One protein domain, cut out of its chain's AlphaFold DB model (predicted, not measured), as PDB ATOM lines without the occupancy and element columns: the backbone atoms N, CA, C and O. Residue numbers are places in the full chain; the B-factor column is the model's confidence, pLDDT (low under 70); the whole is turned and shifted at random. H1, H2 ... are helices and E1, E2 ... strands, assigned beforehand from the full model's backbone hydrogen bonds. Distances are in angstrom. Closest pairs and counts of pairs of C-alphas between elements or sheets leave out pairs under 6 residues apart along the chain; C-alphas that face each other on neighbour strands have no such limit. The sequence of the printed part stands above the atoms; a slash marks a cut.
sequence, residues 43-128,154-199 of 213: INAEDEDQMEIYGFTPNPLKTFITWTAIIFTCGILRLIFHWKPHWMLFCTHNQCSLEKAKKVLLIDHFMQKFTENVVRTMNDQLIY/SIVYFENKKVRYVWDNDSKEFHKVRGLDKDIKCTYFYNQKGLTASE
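What this domain is: This is residues 43 to 128 and 154 to 199 of the 213 residues of a protein of Euroglyphus maynei (UniProt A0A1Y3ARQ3). Two small twisted antiparallel sheets follow each other along the longest axis, joined where E4 runs on into E5; H1, H2 and H3 cluster at the far end of the first sheet, with H3 packed on it. Beyond the second sheet a thin tail sticks out with residues 182 to 188 and 190 to 199, which include most of the small helix H4. The printed part has 132 residues, with four named helices and eight named strands in the order E1 H1 H2 H3 E2 E3 E4 E5 E6 E7 E8 H4. The sheets run E2 E1 E3 E4 and E5 E6 E7 E8, and the class is mixed, helices and strands. The whole is loose, with a radius of gyration of the C-alphas of 19.6 A and spans of 66 by 47 by 29 A.

Where its parts are: E1, residues 51 to 58, begins at C-alpha 51 (247.360, 80.528, 212.721) and is 22.4 A long. H1, residues 60 to 72, is 18.4 A long; H2, residues 76 to 83, and H3, residues 85 to 92, follow. E2 is residues 93 to 96, E3 residues 103 to 108, 16.5 A long, E4 residues 113 to 117 and E5 residues 119 to 122. E6, residues 154 to 160, begins at (244.092, 92.206, 234.965) and is 20.1 A long. E7 is residues 163 to 168, 15.9 A long, and E8 residues 173 to 176. H4, residues 186 to 191, ends at C-alpha 191 (219.766, 71.750, 234.766).

How they stand to each other: The first sheet is strongly twisted. E1 and E3 are antiparallel at 157 degrees, with N 54 and O 105 2.9 A apart, within hydrogen-bond range; so are N 94 and O 57 of E2 and E1, at 2.9 A, and N 106 and O 114 of the hairpin E3 and E4, at 2.8 A. H3 is on this sheet; its closest C-alphas to E4 are those of His 86 and Thr 115, 6.2 A. H1 touches H3, closest at the C-alphas of Thr 63 and Thr 92, 4.3 A, at a steep tilt of 69 degrees, only just short of about perpendicular. H1 and H2 touch only at the corner, with residues 69 to 70 of H1 alone; the closest C-alphas are those of Ile 70 and Leu 77, 5.4 A. E4 runs on into E5 at 20 degrees. E6 pairs staggered, with E5 over residues 154 to 157 (N 121 and O 155, 2.9 A) and with E7 over residues 157 to 160 (N 160 and O 163, 2.9 A). E6 E7 E8 form a meander, each strand the antiparallel neighbour of the one before; N 168 and O 173 of E7 and E8 are 2.9 A apart. In H1, H2, H3 and H4 every O i to N i+4 pair is within hydrogen-bond range. H4 touches no helix and is not on either sheet.

The domain as a whole: The two C-alphas farthest apart, those of Phe 72 and Asn 191, are 65.7 A apart. Residues 129 to 153 are not printed, and C-alphas 128 and 154 are 17.9 A apart across this cut. Of the links that are printed whole, none is long. The mean pLDDT of the printed part is 83.4; residues 122 to 128 and 178 to 199 are under 70.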
ATOM      1  N   ILE A  43     248.568  79.747 217.341       93.06
ATOM      2  CA  ILE A  43     247.279  79.704 218.036       93.06
ATOM      3  C   ILE A  43     246.374  78.700 217.321       93.06
ATOM      4  O   ILE A  43     246.465  78.557 216.099       93.06
ATOM      5  N   ASN A  44     245.510  78.022 218.082       89.88
ATOM      6  CA  ASN A  44     244.678  76.910 217.599       89.88
ATOM      7  C   ASN A  44     245.519  75.827 216.899       89.88
ATOM      8  O   ASN A  44     245.203  75.403 215.789       89.88
ATOM      9  N   ALA A  45     246.650  75.446 217.500       85.62
ATOM     10  CA  ALA A  45     247.481  74.378 216.957       85.62
ATOM     11  C   ALA A  45     246.654  73.092 216.810       85.62
ATOM     12  O   ALA A  45     245.829  72.795 217.671       85.62
ATOM     13  N   GLU A  46     246.882  72.352 215.723       83.00
ATOM     14  CA  GLU A  46     246.204  71.078 215.430       83.00
ATOM     15  C   GLU A  46     244.699  71.183 215.100       83.00
ATOM     16  O   GLU A  46     244.060  70.163 214.829       83.00
ATOM     17  N   ASP A  47     244.144  72.398 215.038       83.81
ATOM     18  CA  ASP A  47     242.775  72.684 214.597       83.81
ATOM     19  C   ASP A  47     242.741  73.271 213.164       83.81
ATOM     20  O   ASP A  47     243.740  73.738 212.614       83.81
ATOM     21  N   GLU A  48     241.558  73.274 212.534       83.00
ATOM     22  CA  GLU A  48     241.353  73.810 211.172       83.00
ATOM     23  C   GLU A  48     241.629  75.325 211.074       83.00
ATOM     24  O   GLU A  48     241.979  75.837 210.008       83.00
ATOM     25  N   ASP A  49     241.500  76.051 212.191       86.00
ATOM     26  CA  ASP A  49     241.747  77.489 212.309       86.00
ATOM     27  C   ASP A  49     243.120  77.834 212.912       86.00
ATOM     28  O   ASP A  49     243.286  78.907 213.504       86.00
ATOM     29  N   GLN A  50     244.107  76.948 212.728       91.94
ATOM     30  CA  GLN A  50     245.506  77.184 213.085       91.94
ATOM     31  C   GLN A  50     246.063  78.443 212.404       91.94
ATOM     32  O   GLN A  50     245.964  78.621 211.184       91.94
ATOM     33  N   MET A  51     246.701  79.307 213.196       94.25
ATOM     34  CA  MET A  51     247.360  80.528 212.721       94.25
ATOM     35  C   MET A  51     248.712  80.722 213.410       94.25
ATOM     36  O   MET A  51     248.846  80.487 214.608       94.25
ATOM     37  N   GLU A  52     249.715  81.187 212.668       95.69
ATOM     38  CA  GLU A  52     250.972  81.671 213.245       95.69
ATOM     39  C   GLU A  52     250.726  82.992 213.979       95.69
ATOM     40  O   GLU A  52     249.943  83.821 213.506       95.69
ATOM     41  N   ILE A  53     251.413  83.217 215.100       96.81
ATOM     42  CA  ILE A  53     251.276  84.438 215.900       96.81
ATOM     43  C   ILE A  53     252.628  85.113 216.160       96.81
ATOM     44  O   ILE A  53     253.586  84.503 216.635       96.81
ATOM     45  N   TYR A  54     252.684  86.422 215.907       97.06
ATOM     46  CA  TYR A  54     253.871  87.250 216.120       97.06
ATOM     47  C   TYR A  54     253.533  88.507 216.922       97.06
ATOM     48  O   TYR A  54     252.584  89.219 216.600       97.06
ATOM     49  N   GLY A  55     254.327  88.812 217.950       97.38
ATOM     50  CA  GLY A  55     254.141  89.989 218.798       97.38
ATOM     51  C   GLY A  55     254.866  91.221 218.263       97.38
ATOM     52  O   GLY A  55     256.006  91.133 217.813       97.38
ATOM     53  N   PHE A  56     254.238  92.392 218.365       97.94
ATOM     54  CA  PHE A  56     254.802  93.674 217.948       97.94
ATOM     55  C   PHE A  56     254.625  94.756 219.013       97.94
ATOM     56  O   PHE A  56     253.578  94.874 219.657       97.94
ATOM     57  N   THR A  57     255.652  95.592 219.154       97.31
ATOM     58  CA  THR A  57     255.662  96.770 220.028       97.31
ATOM     59  C   THR A  57     256.046  98.014 219.222       97.31
ATOM     60  O   THR A  57     256.901  97.918 218.332       97.31
ATOM     61  N   PRO A  58     255.408  99.176 219.450       96.19
ATOM     62  CA  PRO A  58     255.717 100.392 218.707       96.19
ATOM     63  C   PRO A  58     257.165 100.820 218.941       96.19
ATOM     64  O   PRO A  58     257.654 100.811 220.070       96.19
ATOM     65  N   ASN A  59     257.840 101.226 217.867       97.19
ATOM     66  CA  ASN A  59     259.170 101.813 217.933       97.19
ATOM     67  C   ASN A  59     259.069 103.299 217.536       97.19
ATOM     68  O   ASN A  59     258.763 103.590 216.374       97.19
ATOM     69  N   PRO A  60     259.327 104.242 218.465       96.38
ATOM     70  CA  PRO A  60     259.212 105.675 218.199       96.38
ATOM     71  C   PRO A  60     260.092 106.165 217.049       96.38
ATOM     72  O   PRO A  60     259.627 106.953 216.233       96.38
ATOM     73  N   LEU A  61     261.323 105.660 216.928       96.94
ATOM     74  CA  LEU A  61     262.250 106.059 215.868       96.94
ATOM     75  C   LEU A  61     261.750 105.604 214.493       96.94
ATOM     76  O   LEU A  61     261.656 106.398 213.562       96.94
ATOM     77  N   LYS A  62     261.368 104.328 214.378       96.25
ATOM     78  CA  LYS A  62     260.785 103.772 213.149       96.25
ATOM     79  C   LYS A  62     259.494 104.491 212.758       96.25
ATOM     80  O   LYS A  62     259.275 104.808 211.589       96.25
ATOM     81  N   THR A  63     258.662 104.792 213.752       96.00
ATOM     82  CA  THR A  63     257.433 105.566 213.569       96.00
ATOM     83  C   THR A  63     257.747 106.970 213.058       96.00
ATOM     84  O   THR A  63     257.170 107.375 212.055       96.00
ATOM     85  N   PHE A  64     258.699 107.677 213.670       97.44
ATOM     86  CA  PHE A  64     259.130 109.007 213.242       97.44
ATOM     87  C   PHE A  64     259.629 109.011 211.791       97.44
ATOM     88  O   PHE A  64     259.098 109.758 210.974       97.44
ATOM     89  N   ILE A  65     260.550 108.107 211.437       96.69
ATOM     90  CA  ILE A  65     261.060 107.960 210.062       96.69
ATOM     91  C   ILE A  65     259.913 107.699 209.074       96.69
ATOM     92  O   ILE A  65     259.867 108.295 207.997       96.69
ATOM     93  N   THR A  66     258.959 106.842 209.449       95.75
ATOM     94  CA  THR A  66     257.783 106.545 208.618       95.75
ATOM     95  C   THR A  66     256.936 107.795 208.377       95.75
ATOM     96  O   THR A  66     256.533 108.048 207.245       95.75
ATOM     97  N   TRP A  67     256.689 108.609 209.408       95.44
ATOM     98  CA  TRP A  67     255.951 109.867 209.267       95.44
ATOM     99  C   TRP A  67     256.682 110.878 208.386       95.44
ATOM    100  O   TRP A  67     256.064 111.473 207.506       95.44
ATOM    101  N   THR A  68     257.997 111.019 208.556       96.75
ATOM    102  CA  THR A  68     258.832 111.855 207.690       96.75
ATOM    103  C   THR A  68     258.717 111.421 206.222       96.75
ATOM    104  O   THR A  68     258.480 112.257 205.353       96.75
ATOM    105  N   ALA A  69     258.771 110.116 205.933       95.56
ATOM    106  CA  ALA A  69     258.590 109.584 204.580       95.56
ATOM    107  C   ALA A  69     257.175 109.823 204.014       95.56
ATOM    108  O   ALA A  69     257.020 110.098 202.824       95.56
ATOM    109  N   ILE A  70     256.129 109.764 204.847       95.06
ATOM    110  CA  ILE A  70     254.755 110.098 204.429       95.06
ATOM    111  C   ILE A  70     254.663 111.563 203.979       95.06
ATOM    112  O   ILE A  70     254.030 111.841 202.962       95.06
ATOM    113  N   ILE A  71     255.308 112.487 204.700       96.44
ATOM    114  CA  ILE A  71     255.329 113.913 204.342       96.44
ATOM    115  C   ILE A  71     256.076 114.119 203.019       96.44
ATOM    116  O   ILE A  71     255.540 114.754 202.115       96.44
ATOM    117  N   PHE A  72     257.264 113.522 202.864       96.19
ATOM    118  CA  PHE A  72     258.056 113.636 201.632       96.19
ATOM    119  C   PHE A  72     257.380 113.029 200.399       96.19
ATOM    120  O   PHE A  72     257.617 113.475 199.283       96.19
ATOM    121  N   THR A  73     256.520 112.028 200.588       95.88
ATOM    122  CA  THR A  73     255.733 111.417 199.505       95.88
ATOM    123  C   THR A  73     254.389 112.114 199.275       95.88
ATOM    124  O   THR A  73     253.528 111.558 198.594       95.88
ATOM    125  N   CYS A  74     254.169 113.298 199.867       95.25
ATOM    126  CA  CYS A  74     252.910 114.048 199.812       95.25
ATOM    127  C   CYS A  74     251.679 113.193 200.177       95.25
ATOM    128  O   CYS A  74     250.591 113.377 199.637       95.25
ATOM    129  N   GLY A  75     251.845 112.220 201.078       91.81
ATOM    130  CA  GLY A  75     250.769 111.338 201.525       91.81
ATOM    131  C   GLY A  75     250.504 110.100 200.661       91.81
ATOM    132  O   GLY A  75     249.685 109.279 201.072       91.81
ATOM    133  N   ILE A  76     251.202 109.879 199.537       93.69
ATOM    134  CA  ILE A  76     251.021 108.670 198.700       93.69
ATOM    135  C   ILE A  76     251.263 107.396 199.522       93.69
ATOM    136  O   ILE A  76     250.488 106.440 199.463       93.69
ATOM    137  N   LEU A  77     252.297 107.401 200.370       91.81
ATOM    138  CA  LEU A  77     252.619 106.262 201.229       91.81
ATOM    139  C   LEU A  77     251.492 105.935 202.229       91.81
ATOM    140  O   LEU A  77     251.261 104.769 202.551       91.81
ATOM    141  N   ARG A  78     250.732 106.946 202.671       91.56
ATOM    142  CA  ARG A  78     249.575 106.757 203.560       91.56
ATOM    143  C   ARG A  78     248.471 105.947 202.879       91.56
ATOM    144  O   ARG A  78     247.823 105.142 203.545       91.56
ATOM    145  N   LEU A  79     248.280 106.118 201.568       92.75
ATOM    146  CA  LEU A  79     247.292 105.353 200.806       92.75
ATOM    147  C   LEU A  79     247.675 103.868 200.723       92.75
ATOM    148  O   LEU A  79     246.837 103.002 200.964       92.75
ATOM    149  N   ILE A  80     248.955 103.569 200.484       92.75
ATOM    150  CA  ILE A  80     249.474 102.190 200.463       92.75
ATOM    151  C   ILE A  80     249.224 101.503 201.812       92.75
ATOM    152  O   ILE A  80     248.741 100.370 201.867       92.75
ATOM    153  N   PHE A  81     249.497 102.201 202.915       92.50
ATOM    154  CA  PHE A  81     249.266 101.678 204.262       92.50
ATOM    155  C   PHE A  81     247.791 101.440 204.575       92.50
ATOM    156  O   PHE A  81     247.478 100.472 205.267       92.50
ATOM    157  N   HIS A  82     246.890 102.258 204.032       89.00
ATOM    158  CA  HIS A  82     245.452 102.029 204.159       89.00
ATOM    159  C   HIS A  82     245.017 100.719 203.484       89.00
ATOM    160  O   HIS A  82     244.118 100.039 203.968       89.00
ATOM    161  N   TRP A  83     245.663 100.333 202.380       91.56
ATOM    162  CA  TRP A  83     245.322  99.112 201.642       91.56
ATOM    163  C   TRP A  83     245.969  97.862 202.246       91.56
ATOM    164  O   TRP A  83     245.444  96.754 202.110       91.56
ATOM    165  N   LYS A  84     247.120  98.020 202.909       90.19
ATOM    166  CA  LYS A  84     247.872  96.930 203.546       90.19
ATOM    167  C   LYS A  84     248.353  97.349 204.946       90.19
ATOM    168  O   LYS A  84     249.528  97.683 205.114       90.19
ATOM    169  N   PRO A  85     247.501  97.257 205.987       89.12
ATOM    170  CA  PRO A  85     247.847  97.713 207.340       89.12
ATOM    171  C   PRO A  85     249.058  96.980 207.943       89.12
ATOM    172  O   PRO A  85     249.823  97.564 208.712       89.12
ATOM    173  N   HIS A  86     249.305  95.729 207.543       91.50
ATOM    174  CA  HIS A  86     250.471  94.974 208.006       91.50
ATOM    175  C   HIS A  86     251.813  95.562 207.515       91.50
ATOM    176  O   HIS A  86     252.837  95.351 208.154       91.50
ATOM    177  N   TRP A  87     251.841  96.325 206.411       93.81
ATOM    178  CA  TRP A  87     253.059  97.022 205.962       93.81
ATOM    179  C   TRP A  87     253.400  98.155 206.918       93.81
ATOM    180  O   TRP A  87     254.537  98.277 207.368       93.81
ATOM    181  N   MET A  88     252.386  98.935 207.295       93.44
ATOM    182  CA  MET A  88     252.539  99.991 208.285       93.44
ATOM    183  C   MET A  88     253.045  99.429 209.614       93.44
ATOM    184  O   MET A  88     253.917 100.036 210.233       93.44
ATOM    185  N   LEU A  89     252.547  98.259 210.032       95.38
ATOM    186  CA  LEU A  89     253.037  97.564 211.223       95.38
ATOM    187  C   LEU A  89     254.553  97.330 211.143       95.38
ATOM    188  O   LEU A  89     255.269  97.734 212.056       95.38
ATOM    189  N   PHE A  90     255.060  96.773 210.039       94.69
ATOM    190  CA  PHE A  90     256.498  96.541 209.859       94.69
ATOM    191  C   PHE A  90     257.325  97.830 209.813       94.69
ATOM    192  O   PHE A  90     258.450  97.846 210.316       94.69
ATOM    193  N   CYS A  91     256.779  98.915 209.262       94.88
ATOM    194  CA  CYS A  91     257.468 100.205 209.201       94.88
ATOM    195  C   CYS A  91     257.514 100.924 210.552       94.88
ATOM    196  O   CYS A  91     258.471 101.638 210.809       94.88
ATOM    197  N   THR A  92     256.528 100.725 211.430       96.00
ATOM    198  CA  THR A  92     256.369 101.511 212.674       96.00
ATOM    199  C   THR A  92     256.707 100.732 213.952       96.00
ATOM    200  O   THR A  92     257.050 101.328 214.971       96.00
ATOM    201  N   HIS A  93     256.639  99.399 213.923       97.75
ATOM    202  CA  HIS A  93     256.819  98.535 215.093       97.75
ATOM    203  C   HIS A  93     258.064  97.645 214.963       97.75
ATOM    204  O   HIS A  93     258.583  97.406 213.870       97.75
ATOM    205  N   ASN A  94     258.537  97.141 216.101       97.19
ATOM    206  CA  ASN A  94     259.522  96.069 216.186       97.19
ATOM    207  C   ASN A  94     258.843  94.773 216.623       97.19
ATOM    208  O   ASN A  94     257.914  94.797 217.434       97.19
ATOM    209  N   GLN A  95     259.340  93.650 216.109       96.94
ATOM    210  CA  GLN A  95     258.933  92.335 216.587       96.94
ATOM    211  C   GLN A  95     259.419  92.139 218.030       96.94
ATOM    212  O   GLN A  95     260.505  92.583 218.401       96.94
ATOM    213  N   CYS A  96     258.591  91.508 218.855       96.00
ATOM    214  CA  CYS A  96     258.847  91.278 220.271       96.00
ATOM    215  C   CYS A  96     258.168  89.988 220.754       96.00
ATOM    216  O   CYS A  96     257.400  89.359 220.021       96.00
ATOM    217  N   SER A  97     258.454  89.584 221.994       95.94
ATOM    218  CA  SER A  97     257.750  88.473 222.633       95.94
ATOM    219  C   SER A  97     256.263  88.797 222.818       95.94
ATOM    220  O   SER A  97     255.888  89.950 223.037       95.94
ATOM    221  N   LEU A  98     255.415  87.765 222.768       95.38
ATOM    222  CA  LEU A  98     253.961  87.910 222.922       95.38
ATOM    223  C   LEU A  98     253.570  88.582 224.249       95.38
ATOM    224  O   LEU A  98     252.664  89.406 224.274       95.38
ATOM    225  N   GLU A  99     254.337  88.335 225.311       94.38
ATOM    226  CA  GLU A  99     254.135  88.936 226.633       94.38
ATOM    227  C   GLU A  99     254.179  90.471 226.618       94.38
ATOM    228  O   GLU A  99     253.419  91.121 227.334       94.38
ATOM    229  N   LYS A 100     255.046  91.066 225.788       94.94
ATOM    230  CA  LYS A 100     255.236  92.525 225.683       94.94
ATOM    231  C   LYS A 100     254.469  93.142 224.514       94.94
ATOM    232  O   LYS A 100     254.509  94.359 224.328       94.94
ATOM    233  N   ALA A 101     253.793  92.321 223.717       96.50
ATOM    234  CA  ALA A 101     253.127  92.769 222.510       96.50
ATOM    235  C   ALA A 101     252.005  93.771 222.831       96.50
ATOM    236  O   ALA A 101     251.238  93.603 223.786       96.50
ATOM    237  N   LYS A 102     251.929  94.822 222.008       96.19
ATOM    238  CA  LYS A 102     250.789  95.752 221.928       96.19
ATOM    239  C   LYS A 102     249.938  95.497 220.687       96.19
ATOM    240  O   LYS A 102     248.759  95.829 220.668       96.19
ATOM    241  N   LYS A 103     250.536  94.904 219.656       96.94
ATOM    242  CA  LYS A 103     249.847  94.384 218.477       96.94
ATOM    243  C   LYS A 103     250.316  92.968 218.202       96.94
ATOM    244  O   LYS A 103     251.471  92.648 218.481       96.94
ATOM    245  N   VAL A 104     249.449  92.151 217.629       97.19
ATOM    246  CA  VAL A 104     249.796  90.819 217.134       97.19
ATOM    247  C   VAL A 104     249.547  90.745 215.635       97.19
ATOM    248  O   VAL A 104     248.594  91.329 215.122       97.19
ATOM    249  N   LEU A 105     250.435  90.054 214.929       97.56
ATOM    250  CA  LEU A 105     250.256  89.680 213.533       97.56
ATOM    251  C   LEU A 105     249.914  88.195 213.490       97.56
ATOM    252  O   LEU A 105     250.693  87.375 213.976       97.56
ATOM    253  N   LEU A 106     248.768  87.879 212.901       96.69
ATOM    254  CA  LEU A 106     248.289  86.520 212.697       96.69
ATOM    255  C   LEU A 106     248.418  86.162 211.224       96.69
ATOM    256  O   LEU A 106     248.048  86.970 210.367       96.69
ATOM    257  N   ILE A 107     248.937  84.973 210.935       95.06
ATOM    258  CA  ILE A 107     249.062  84.458 209.569       95.06
ATOM    259  C   ILE A 107     248.353  83.113 209.501       95.06
ATOM    260  O   ILE A 107     248.727  82.185 210.215       95.06
ATOM    261  N   ASP A 108     247.318  83.011 208.672       92.75
ATOM    262  CA  ASP A 108     246.632  81.736 208.456       92.75
ATOM    263  C   ASP A 108     247.341  80.865 207.409       92.75
ATOM    264  O   ASP A 108     248.314  81.271 206.769       92.75
ATOM    265  N   HIS A 109     246.849  79.640 207.222       89.62
ATOM    266  CA  HIS A 109     247.415  78.708 206.247       89.62
ATOM    267  C   HIS A 109     247.257  79.174 204.787       89.62
ATOM    268  O   HIS A 109     247.990  78.702 203.919       89.62
ATOM    269  N   PHE A 110     246.366  80.133 204.516       89.88
ATOM    270  CA  PHE A 110     246.213  80.792 203.217       89.88
ATOM    271  C   PHE A 110     247.114  82.029 203.061       89.88
ATOM    272  O   PHE A 110     246.970  82.785 202.100       89.88
ATOM    273  N   MET A 111     248.062  82.246 203.981       89.62
ATOM    274  CA  MET A 111     248.964  83.404 204.015       89.62
ATOM    275  C   MET A 111     248.240  84.753 204.170       89.62
ATOM    276  O   MET A 111     248.827  85.815 203.913       89.62
ATOM    277  N   GLN A 112     246.983  84.745 204.619       92.62
ATOM    278  CA  GLN A 112     246.257  85.958 204.952       92.62
ATOM    279  C   GLN A 112     246.770  86.508 206.284       92.62
ATOM    280  O   GLN A 112     246.951  85.784 207.260       92.62
ATOM    281  N   LYS A 113     247.023  87.820 206.306       95.06
ATOM    282  CA  LYS A 113     247.620  88.533 207.439       95.06
ATOM    283  C   LYS A 113     246.568  89.366 208.154       95.06
ATOM    284  O   LYS A 113     245.967  90.242 207.532       95.06
ATOM    285  N   PHE A 114     246.421  89.156 209.455       95.06
ATOM    286  CA  PHE A 114     245.538  89.931 210.325       95.06
ATOM    287  C   PHE A 114     246.379  90.655 211.366       95.06
ATOM    288  O   PHE A 114     247.304  90.080 211.932       95.06
ATOM    289  N   THR A 115     246.121  91.940 211.576       95.38
ATOM    290  CA  THR A 115     246.843  92.745 212.565       95.38
ATOM    291  C   THR A 115     245.855  93.191 213.619       95.38
ATOM    292  O   THR A 115     245.024  94.045 213.335       95.38
ATOM    293  N   GLU A 116     245.993  92.649 214.821       96.06
ATOM    294  CA  GLU A 116     245.067  92.907 215.920       96.06
ATOM    295  C   GLU A 116     245.756  93.649 217.059       96.06
ATOM    296  O   GLU A 116     246.968  93.530 217.274       96.06
ATOM    297  N   ASN A 117     244.982  94.445 217.792       94.88
ATOM    298  CA  ASN A 117     245.475  95.145 218.972       94.88
ATOM    299  C   ASN A 117     245.357  94.238 220.200       94.88
ATOM    300  O   ASN A 117     244.328  93.600 220.414       94.88
ATOM    301  N   VAL A 118     246.402  94.223 221.024       93.81
ATOM    302  CA  VAL A 118     246.382  93.560 222.329       93.81
ATOM    303  C   VAL A 118     245.838  94.549 223.349       93.81
ATOM    304  O   VAL A 118     246.446  95.591 223.607       93.81
ATOM    305  N   VAL A 119     244.692  94.217 223.928       87.38
ATOM    306  CA  VAL A 119     244.034  94.979 224.984       87.38
ATOM    307  C   VAL A 119     244.536  94.476 226.332       87.38
ATOM    308  O   VAL A 119     244.621  93.273 226.565       87.38
ATOM    309  N   ARG A 120     244.885  95.408 227.219       84.31
ATOM    310  CA  ARG A 120     245.231  95.127 228.615       84.31
ATOM    311  C   ARG A 120     244.244  95.880 229.484       84.31
ATOM    312  O   ARG A 120     244.289  97.106 229.524       84.31
ATOM    313  N   THR A 121     243.359  95.151 230.142       73.50
ATOM    314  CA  THR A 121     242.404  95.722 231.087       73.50
ATOM    315  C   THR A 121     242.939  95.459 232.485       73.50
ATOM    316  O   THR A 121     243.076  94.303 232.874       73.50
ATOM    317  N   MET A 122     243.288  96.517 233.214       63.91
ATOM    318  CA  MET A 122     243.630  96.463 234.640       63.91
ATOM    319  C   MET A 122     242.389  96.860 235.449       63.91
ATOM    320  O   MET A 122     241.659  97.757 235.024       63.91
ATOM    321  N   ASN A 123     242.155  96.235 236.604       56.44
ATOM    322  CA  ASN A 123     241.100  96.620 237.551       56.44
ATOM    323  C   ASN A 123     241.463  97.916 238.314       56.44
ATOM    324  O   ASN A 123     241.354  97.984 239.537       56.44
ATOM    325  N   ASP A 124     241.884  98.969 237.611       43.75
ATOM    326  CA  ASP A 124     242.192 100.263 238.225       43.75
ATOM    327  C   ASP A 124     240.907 101.069 238.471       43.75
ATOM    328  O   ASP A 124     240.579 102.029 237.775       43.75
ATOM    329  N   GLN A 125     240.186 100.692 239.529       43.41
ATOM    330  CA  GLN A 125     239.317 101.598 240.286       43.41
ATOM    331  C   GLN A 125     239.869 101.828 241.703       43.41
ATOM    332  O   GLN A 125     239.139 101.718 242.683       43.41
ATOM    333  N   LEU A 126     241.158 102.166 241.837       41.03
ATOM    334  CA  LEU A 126     241.759 102.512 243.138       41.03
ATOM    335  C   LEU A 126     242.553 103.829 243.172       41.03
ATOM    336  O   LEU A 126     243.354 104.022 244.079       41.03
ATOM    337  N   ILE A 127     242.302 104.785 242.262       38.88
ATOM    338  CA  ILE A 127     242.865 106.152 242.402       38.88
ATOM    339  C   ILE A 127     241.820 107.287 242.354       38.88
ATOM    340  O   ILE A 127     242.087 108.361 242.880       38.88
ATOM    341  N   TYR A 128     240.592 107.072 241.860       41.09
ATOM    342  CA  TYR A 128     239.585 108.154 241.782       41.09
ATOM    343  C   TYR A 128     238.407 108.069 242.761       41.09
ATOM    344  O   TYR A 128     237.594 108.989 242.792       41.09
ATOM    345  N   SER A 154     243.950  91.700 236.320       71.75
ATOM    346  CA  SER A 154     244.092  92.206 234.965       71.75
ATOM    347  C   SER A 154     243.932  91.085 233.951       71.75
ATOM    348  O   SER A 154     244.349  89.952 234.187       71.75
ATOM    349  N   ILE A 155     243.332  91.412 232.811       81.44
ATOM    350  CA  ILE A 155     243.194  90.508 231.673       81.44
ATOM    351  C   ILE A 155     243.893  91.117 230.464       81.44
ATOM    352  O   ILE A 155     243.741  92.301 230.154       81.44
ATOM    353  N   VAL A 156     244.669  90.292 229.769       88.12
ATOM    354  CA  VAL A 156     245.292  90.653 228.498       88.12
ATOM    355  C   VAL A 156     244.673  89.781 227.420       88.12
ATOM    356  O   VAL A 156     244.651  88.562 227.554       88.12
ATOM    357  N   TYR A 157     244.139  90.391 226.368       89.50
ATOM    358  CA  TYR A 157     243.475  89.654 225.299       89.50
ATOM    359  C   TYR A 157     243.572  90.373 223.954       89.50
ATOM    360  O   TYR A 157     243.872  91.563 223.882       89.50
ATOM    361  N   PHE A 158     243.293  89.653 222.875       92.81
ATOM    362  CA  PHE A 158     242.983  90.239 221.572       92.81
ATOM    363  C   PHE A 158     241.776  89.522 220.966       92.81
ATOM    364  O   PHE A 158     241.372  88.455 221.433       92.81
ATOM    365  N   GLU A 159     241.189  90.102 219.925       90.50
ATOM    366  CA  GLU A 159     240.094  89.486 219.180       90.50
ATOM    367  C   GLU A 159     240.479  89.349 217.714       90.50
ATOM    368  O   GLU A 159     241.027  90.274 217.128       90.50
ATOM    369  N   ASN A 160     240.198  88.191 217.125       92.56
ATOM    370  CA  ASN A 160     240.362  87.950 215.696       92.56
ATOM    371  C   ASN A 160     239.157  87.157 215.196       92.56
ATOM    372  O   ASN A 160     238.785  86.155 215.805       92.56
ATOM    373  N   LYS A 161     238.533  87.590 214.095       89.12
ATOM    374  CA  LYS A 161     237.342  86.929 213.518       89.12
ATOM    375  C   LYS A 161     236.219  86.676 214.552       89.12
ATOM    376  O   LYS A 161     235.593  85.621 214.538       89.12
ATOM    377  N   LYS A 162     235.957  87.642 215.448       84.19
ATOM    378  CA  LYS A 162     234.982  87.557 216.569       84.19
ATOM    379  C   LYS A 162     235.309  86.511 217.648       84.19
ATOM    380  O   LYS A 162     234.472  86.225 218.499       84.19
ATOM    381  N   VAL A 163     236.512  85.945 217.628       87.00
ATOM    382  CA  VAL A 163     237.009  85.021 218.649       87.00
ATOM    383  C   VAL A 163     237.986  85.769 219.544       87.00
ATOM    384  O   VAL A 163     238.918  86.403 219.046       87.00
ATOM    385  N   ARG A 164     237.783  85.685 220.861       86.38
ATOM    386  CA  ARG A 164     238.679  86.280 221.854       86.38
ATOM    387  C   ARG A 164     239.775  85.295 222.243       86.38
ATOM    388  O   ARG A 164     239.493  84.126 222.489       86.38
ATOM    389  N   TYR A 165     241.003  85.786 222.337       90.38
ATOM    390  CA  TYR A 165     242.170  85.039 222.790       90.38
ATOM    391  C   TYR A 165     242.731  85.708 224.034       90.38
ATOM    392  O   TYR A 165     243.071  86.889 223.986       90.38
ATOM    393  N   VAL A 166     242.814  84.974 225.137       89.75
ATOM    394  CA  VAL A 166     243.271  85.479 226.436       89.75
ATOM    395  C   VAL A 166     244.693  85.009 226.690       89.75
ATOM    396  O   VAL A 166     245.056  83.881 226.369       89.75
ATOM    397  N   TRP A 167     245.512  85.907 227.217       91.19
ATOM    398  CA  TRP A 167     246.885  85.633 227.603       91.19
ATOM    399  C   TRP A 167     246.920  84.788 228.871       91.19
ATOM    400  O   TRP A 167     246.332  85.169 229.883       91.19
ATOM    401  N   ASP A 168     247.659  83.690 228.821       87.50
ATOM    402  CA  ASP A 168     248.007  82.905 229.993       87.50
ATOM    403  C   ASP A 168     249.456  83.200 230.405       87.50
ATOM    404  O   ASP A 168     250.404  83.106 229.615       87.50
ATOM    405  N   ASN A 169     249.620  83.594 231.667       86.00
ATOM    406  CA  ASN A 169     250.914  83.937 232.237       86.00
ATOM    407  C   ASN A 169     251.801  82.715 232.485       86.00
ATOM    408  O   ASN A 169     253.024  82.890 232.464       86.00
ATOM    409  N   ASP A 170     251.216  81.531 232.682       86.81
ATOM    410  CA  ASP A 170     251.947  80.304 232.995       86.81
ATOM    411  C   ASP A 170     252.546  79.698 231.723       86.81
ATOM    412  O   ASP A 170     253.754  79.473 231.641       86.81
ATOM    413  N   SER A 171     251.725  79.525 230.682       87.19
ATOM    414  CA  SER A 171     252.183  79.011 229.382       87.19
ATOM    415  C   SER A 171     252.897  80.052 228.510       87.19
ATOM    416  O   SER A 171     253.594  79.685 227.565       87.19
ATOM    417  N   LYS A 172     252.777  81.354 228.817       90.62
ATOM    418  CA  LYS A 172     253.288  82.465 227.982       90.62
ATOM    419  C   LYS A 172     252.736  82.423 226.552       90.62
ATOM    420  O   LYS A 172     253.445  82.741 225.578       90.62
ATOM    421  N   GLU A 173     251.464  82.054 226.441       91.69
ATOM    422  CA  GLU A 173     250.732  81.864 225.194       91.69
ATOM    423  C   GLU A 173     249.328  82.476 225.255       91.69
ATOM    424  O   GLU A 173     248.805  82.817 226.315       91.69
ATOM    425  N   PHE A 174     248.736  82.673 224.078       92.19
ATOM    426  CA  PHE A 174     247.363  83.142 223.945       92.19
ATOM    427  C   PHE A 174     246.442  81.960 223.661       92.19
ATOM    428  O   PHE A 174     246.600  81.286 222.644       92.19
ATOM    429  N   HIS A 175     245.435  81.777 224.509       89.00
ATOM    430  CA  HIS A 175     244.457  80.701 224.385       89.00
ATOM    431  C   HIS A 175     243.125  81.225 223.886       89.00
ATOM    432  O   HIS A 175     242.619  82.251 224.343       89.00
ATOM    433  N   LYS A 176     242.538  80.495 222.943       87.88
ATOM    434  CA  LYS A 176     241.195  80.764 222.442       87.88
ATOM    435  C   LYS A 176     240.188  80.596 223.573       87.88
ATOM    436  O   LYS A 176     240.051  79.509 224.130       87.88
ATOM    437  N   VAL A 177     239.439  81.654 223.872       81.06
ATOM    438  CA  VAL A 177     238.309  81.573 224.799       81.06
ATOM    439  C   VAL A 177     237.246  80.711 224.135       81.06
ATOM    440  O   VAL A 177     236.647  81.092 223.126       81.06
ATOM    441  N   ARG A 178     237.040  79.513 224.678       68.00
ATOM    442  CA  ARG A 178     235.991  78.610 224.214       68.00
ATOM    443  C   ARG A 178     234.646  79.130 224.721       68.00
ATOM    444  O   ARG A 178     234.523  79.540 225.873       68.00
ATOM    445  N   GLY A 179     233.631  79.137 223.858       54.47
ATOM    446  CA  GLY A 179     232.250  79.277 224.326       54.47
ATOM    447  C   GLY A 179     231.861  78.066 225.183       54.47
ATOM    448  O   GLY A 179     232.517  77.030 225.108       54.47
ATOM    449  N   LEU A 180     230.758  78.153 225.934       50.75
ATOM    450  CA  LEU A 180     230.197  77.025 226.705       50.75
ATOM    451  C   LEU A 180     229.786  75.802 225.842       50.75
ATOM    452  O   LEU A 180     229.241  74.839 226.364       50.75
ATOM    453  N   ASP A 181     229.989  75.836 224.528       42.38
ATOM    454  CA  ASP A 181     229.407  74.902 223.557       42.38
ATOM    455  C   ASP A 181     230.298  73.681 223.239       42.38
ATOM    456  O   ASP A 181     229.851  72.716 222.627       42.38
ATOM    457  N   LYS A 182     231.568  73.671 223.668       43.06
ATOM    458  CA  LYS A 182     232.430  72.477 223.577       43.06
ATOM    459  C   LYS A 182     232.639  71.874 224.964       43.06
ATOM    460  O   LYS A 182     232.921  72.590 225.915       43.06
ATOM    461  N   ASP A 183     232.490  70.553 225.047       43.88
ATOM    462  CA  ASP A 183     232.735  69.701 226.225       43.88
ATOM    463  C   ASP A 183     231.732  69.810 227.389       43.88
ATOM    464  O   ASP A 183     231.886  69.157 228.423       43.88
ATOM    465  N   ILE A 184     230.627  70.531 227.200       40.97
ATOM    466  CA  ILE A 184     229.528  70.567 228.164       40.97
ATOM    467  C   ILE A 184     228.462  69.544 227.761       40.97
ATOM    468  O   ILE A 184     227.795  69.681 226.736       40.97
ATOM    469  N   LYS A 185     228.264  68.505 228.589       40.16
ATOM    470  CA  LYS A 185     227.138  67.571 228.416       40.16
ATOM    471  C   LYS A 185     225.839  68.375 228.347       40.16
ATOM    472  O   LYS A 185     225.602  69.194 229.232       40.16
ATOM    473  N   CYS A 186     224.961  68.082 227.381       42.03
ATOM    474  CA  CYS A 186     223.672  68.774 227.236       42.03
ATOM    475  C   CYS A 186     222.875  68.854 228.554       42.03
ATOM    476  O   CYS A 186     222.166  69.827 228.790       42.03
ATOM    477  N   THR A 187     223.048  67.881 229.456       49.25
ATOM    478  CA  THR A 187     222.467  67.858 230.810       49.25
ATOM    479  C   THR A 187     222.796  69.087 231.665       49.25
ATOM    480  O   THR A 187     222.004  69.448 232.526       49.25
ATOM    481  N   TYR A 188     223.938  69.741 231.445       50.28
ATOM    482  CA  TYR A 188     224.288  70.990 232.119       50.28
ATOM    483  C   TYR A 188     223.311  72.106 231.746       50.28
ATOM    484  O   TYR A 188     222.800  72.773 232.637       50.28
ATOM    485  N   PHE A 189     222.976  72.259 230.461       56.53
ATOM    486  CA  PHE A 189     222.010  73.259 230.001       56.53
ATOM    487  C   PHE A 189     220.586  72.955 230.475       56.53
ATOM    488  O   PHE A 189     219.871  73.875 230.855       56.53
ATOM    489  N   TYR A 190     220.199  71.677 230.532       56.03
ATOM    490  CA  TYR A 190     218.882  71.272 231.043       56.03
ATOM    491  C   TYR A 190     218.703  71.530 232.546       56.03
ATOM    492  O   TYR A 190     217.584  71.772 232.992       56.03
ATOM    493  N   ASN A 191     219.794  71.514 233.319       56.62
ATOM    494  CA  ASN A 191     219.766  71.750 234.766       56.62
ATOM    495  C   ASN A 191     220.143  73.187 235.168       56.62
ATOM    496  O   ASN A 191     220.142  73.506 236.361       56.62
ATOM    497  N   GLN A 192     220.468  74.063 234.213       54.97
ATOM    498  CA  GLN A 192     220.737  75.471 234.500       54.97
ATOM    499  C   GLN A 192     219.426  76.198 234.812       54.97
ATOM    500  O   GLN A 192     218.504  76.237 234.000       54.97
ATOM    501  N   LYS A 193     219.354  76.821 235.990       67.31
ATOM    502  CA  LYS A 193     218.325  77.823 236.287       67.31
ATOM    503  C   LYS A 193     218.749  79.161 235.681       67.31
ATOM    504  O   LYS A 193     219.939  79.464 235.627       67.31
ATOM    505  N   GLY A 194     217.772  79.939 235.208       63.44
ATOM    506  CA  GLY A 194     218.021  81.256 234.619       63.44
ATOM    507  C   GLY A 194     218.814  82.165 235.562       63.44
ATOM    508  O   GLY A 194     218.645  82.098 236.779       63.44
ATOM    509  N   LEU A 195     219.685  82.997 234.989       62.06
ATOM    510  CA  LEU A 195     220.471  83.956 235.759       62.06
ATOM    511  C   LEU A 195     219.565  85.010 236.387       62.06
ATOM    512  O   LEU A 195     218.624  85.499 235.762       62.06
ATOM    513  N   THR A 196     219.901  85.410 237.605       67.00
ATOM    514  CA  THR A 196     219.279  86.576 238.230       67.00
ATOM    515  C   THR A 196     219.762  87.871 237.560       67.00
ATOM    516  O   THR A 196     220.859  87.937 236.998       67.00
ATOM    517  N   ALA A 197     218.956  88.938 237.627       59.88
ATOM    518  CA  ALA A 197     219.276  90.228 237.000       59.88
ATOM    519  C   ALA A 197     220.627  90.817 237.469       59.88
ATOM    520  O   ALA A 197     221.322  91.489 236.705       59.88
ATOM    521  N   SER A 198     221.030  90.521 238.708       56.72
ATOM    522  CA  SER A 198     222.336  90.872 239.276       56.72
ATOM    523  C   SER A 198     223.496  90.136 238.602       56.72
ATOM    524  O   SER A 198     224.503  90.759 238.268       56.72
ATOM    525  N   GLU A 199     223.350  88.838 238.335       58.69
ATOM    526  CA  GLU A 199     224.386  88.025 237.682       58.69
ATOM    527  C   GLU A 199     224.507  88.362 236.188       58.69
ATOM    528  O   GLU A 199     225.601  88.366 235.622       58.69
TER     529      GLU A 199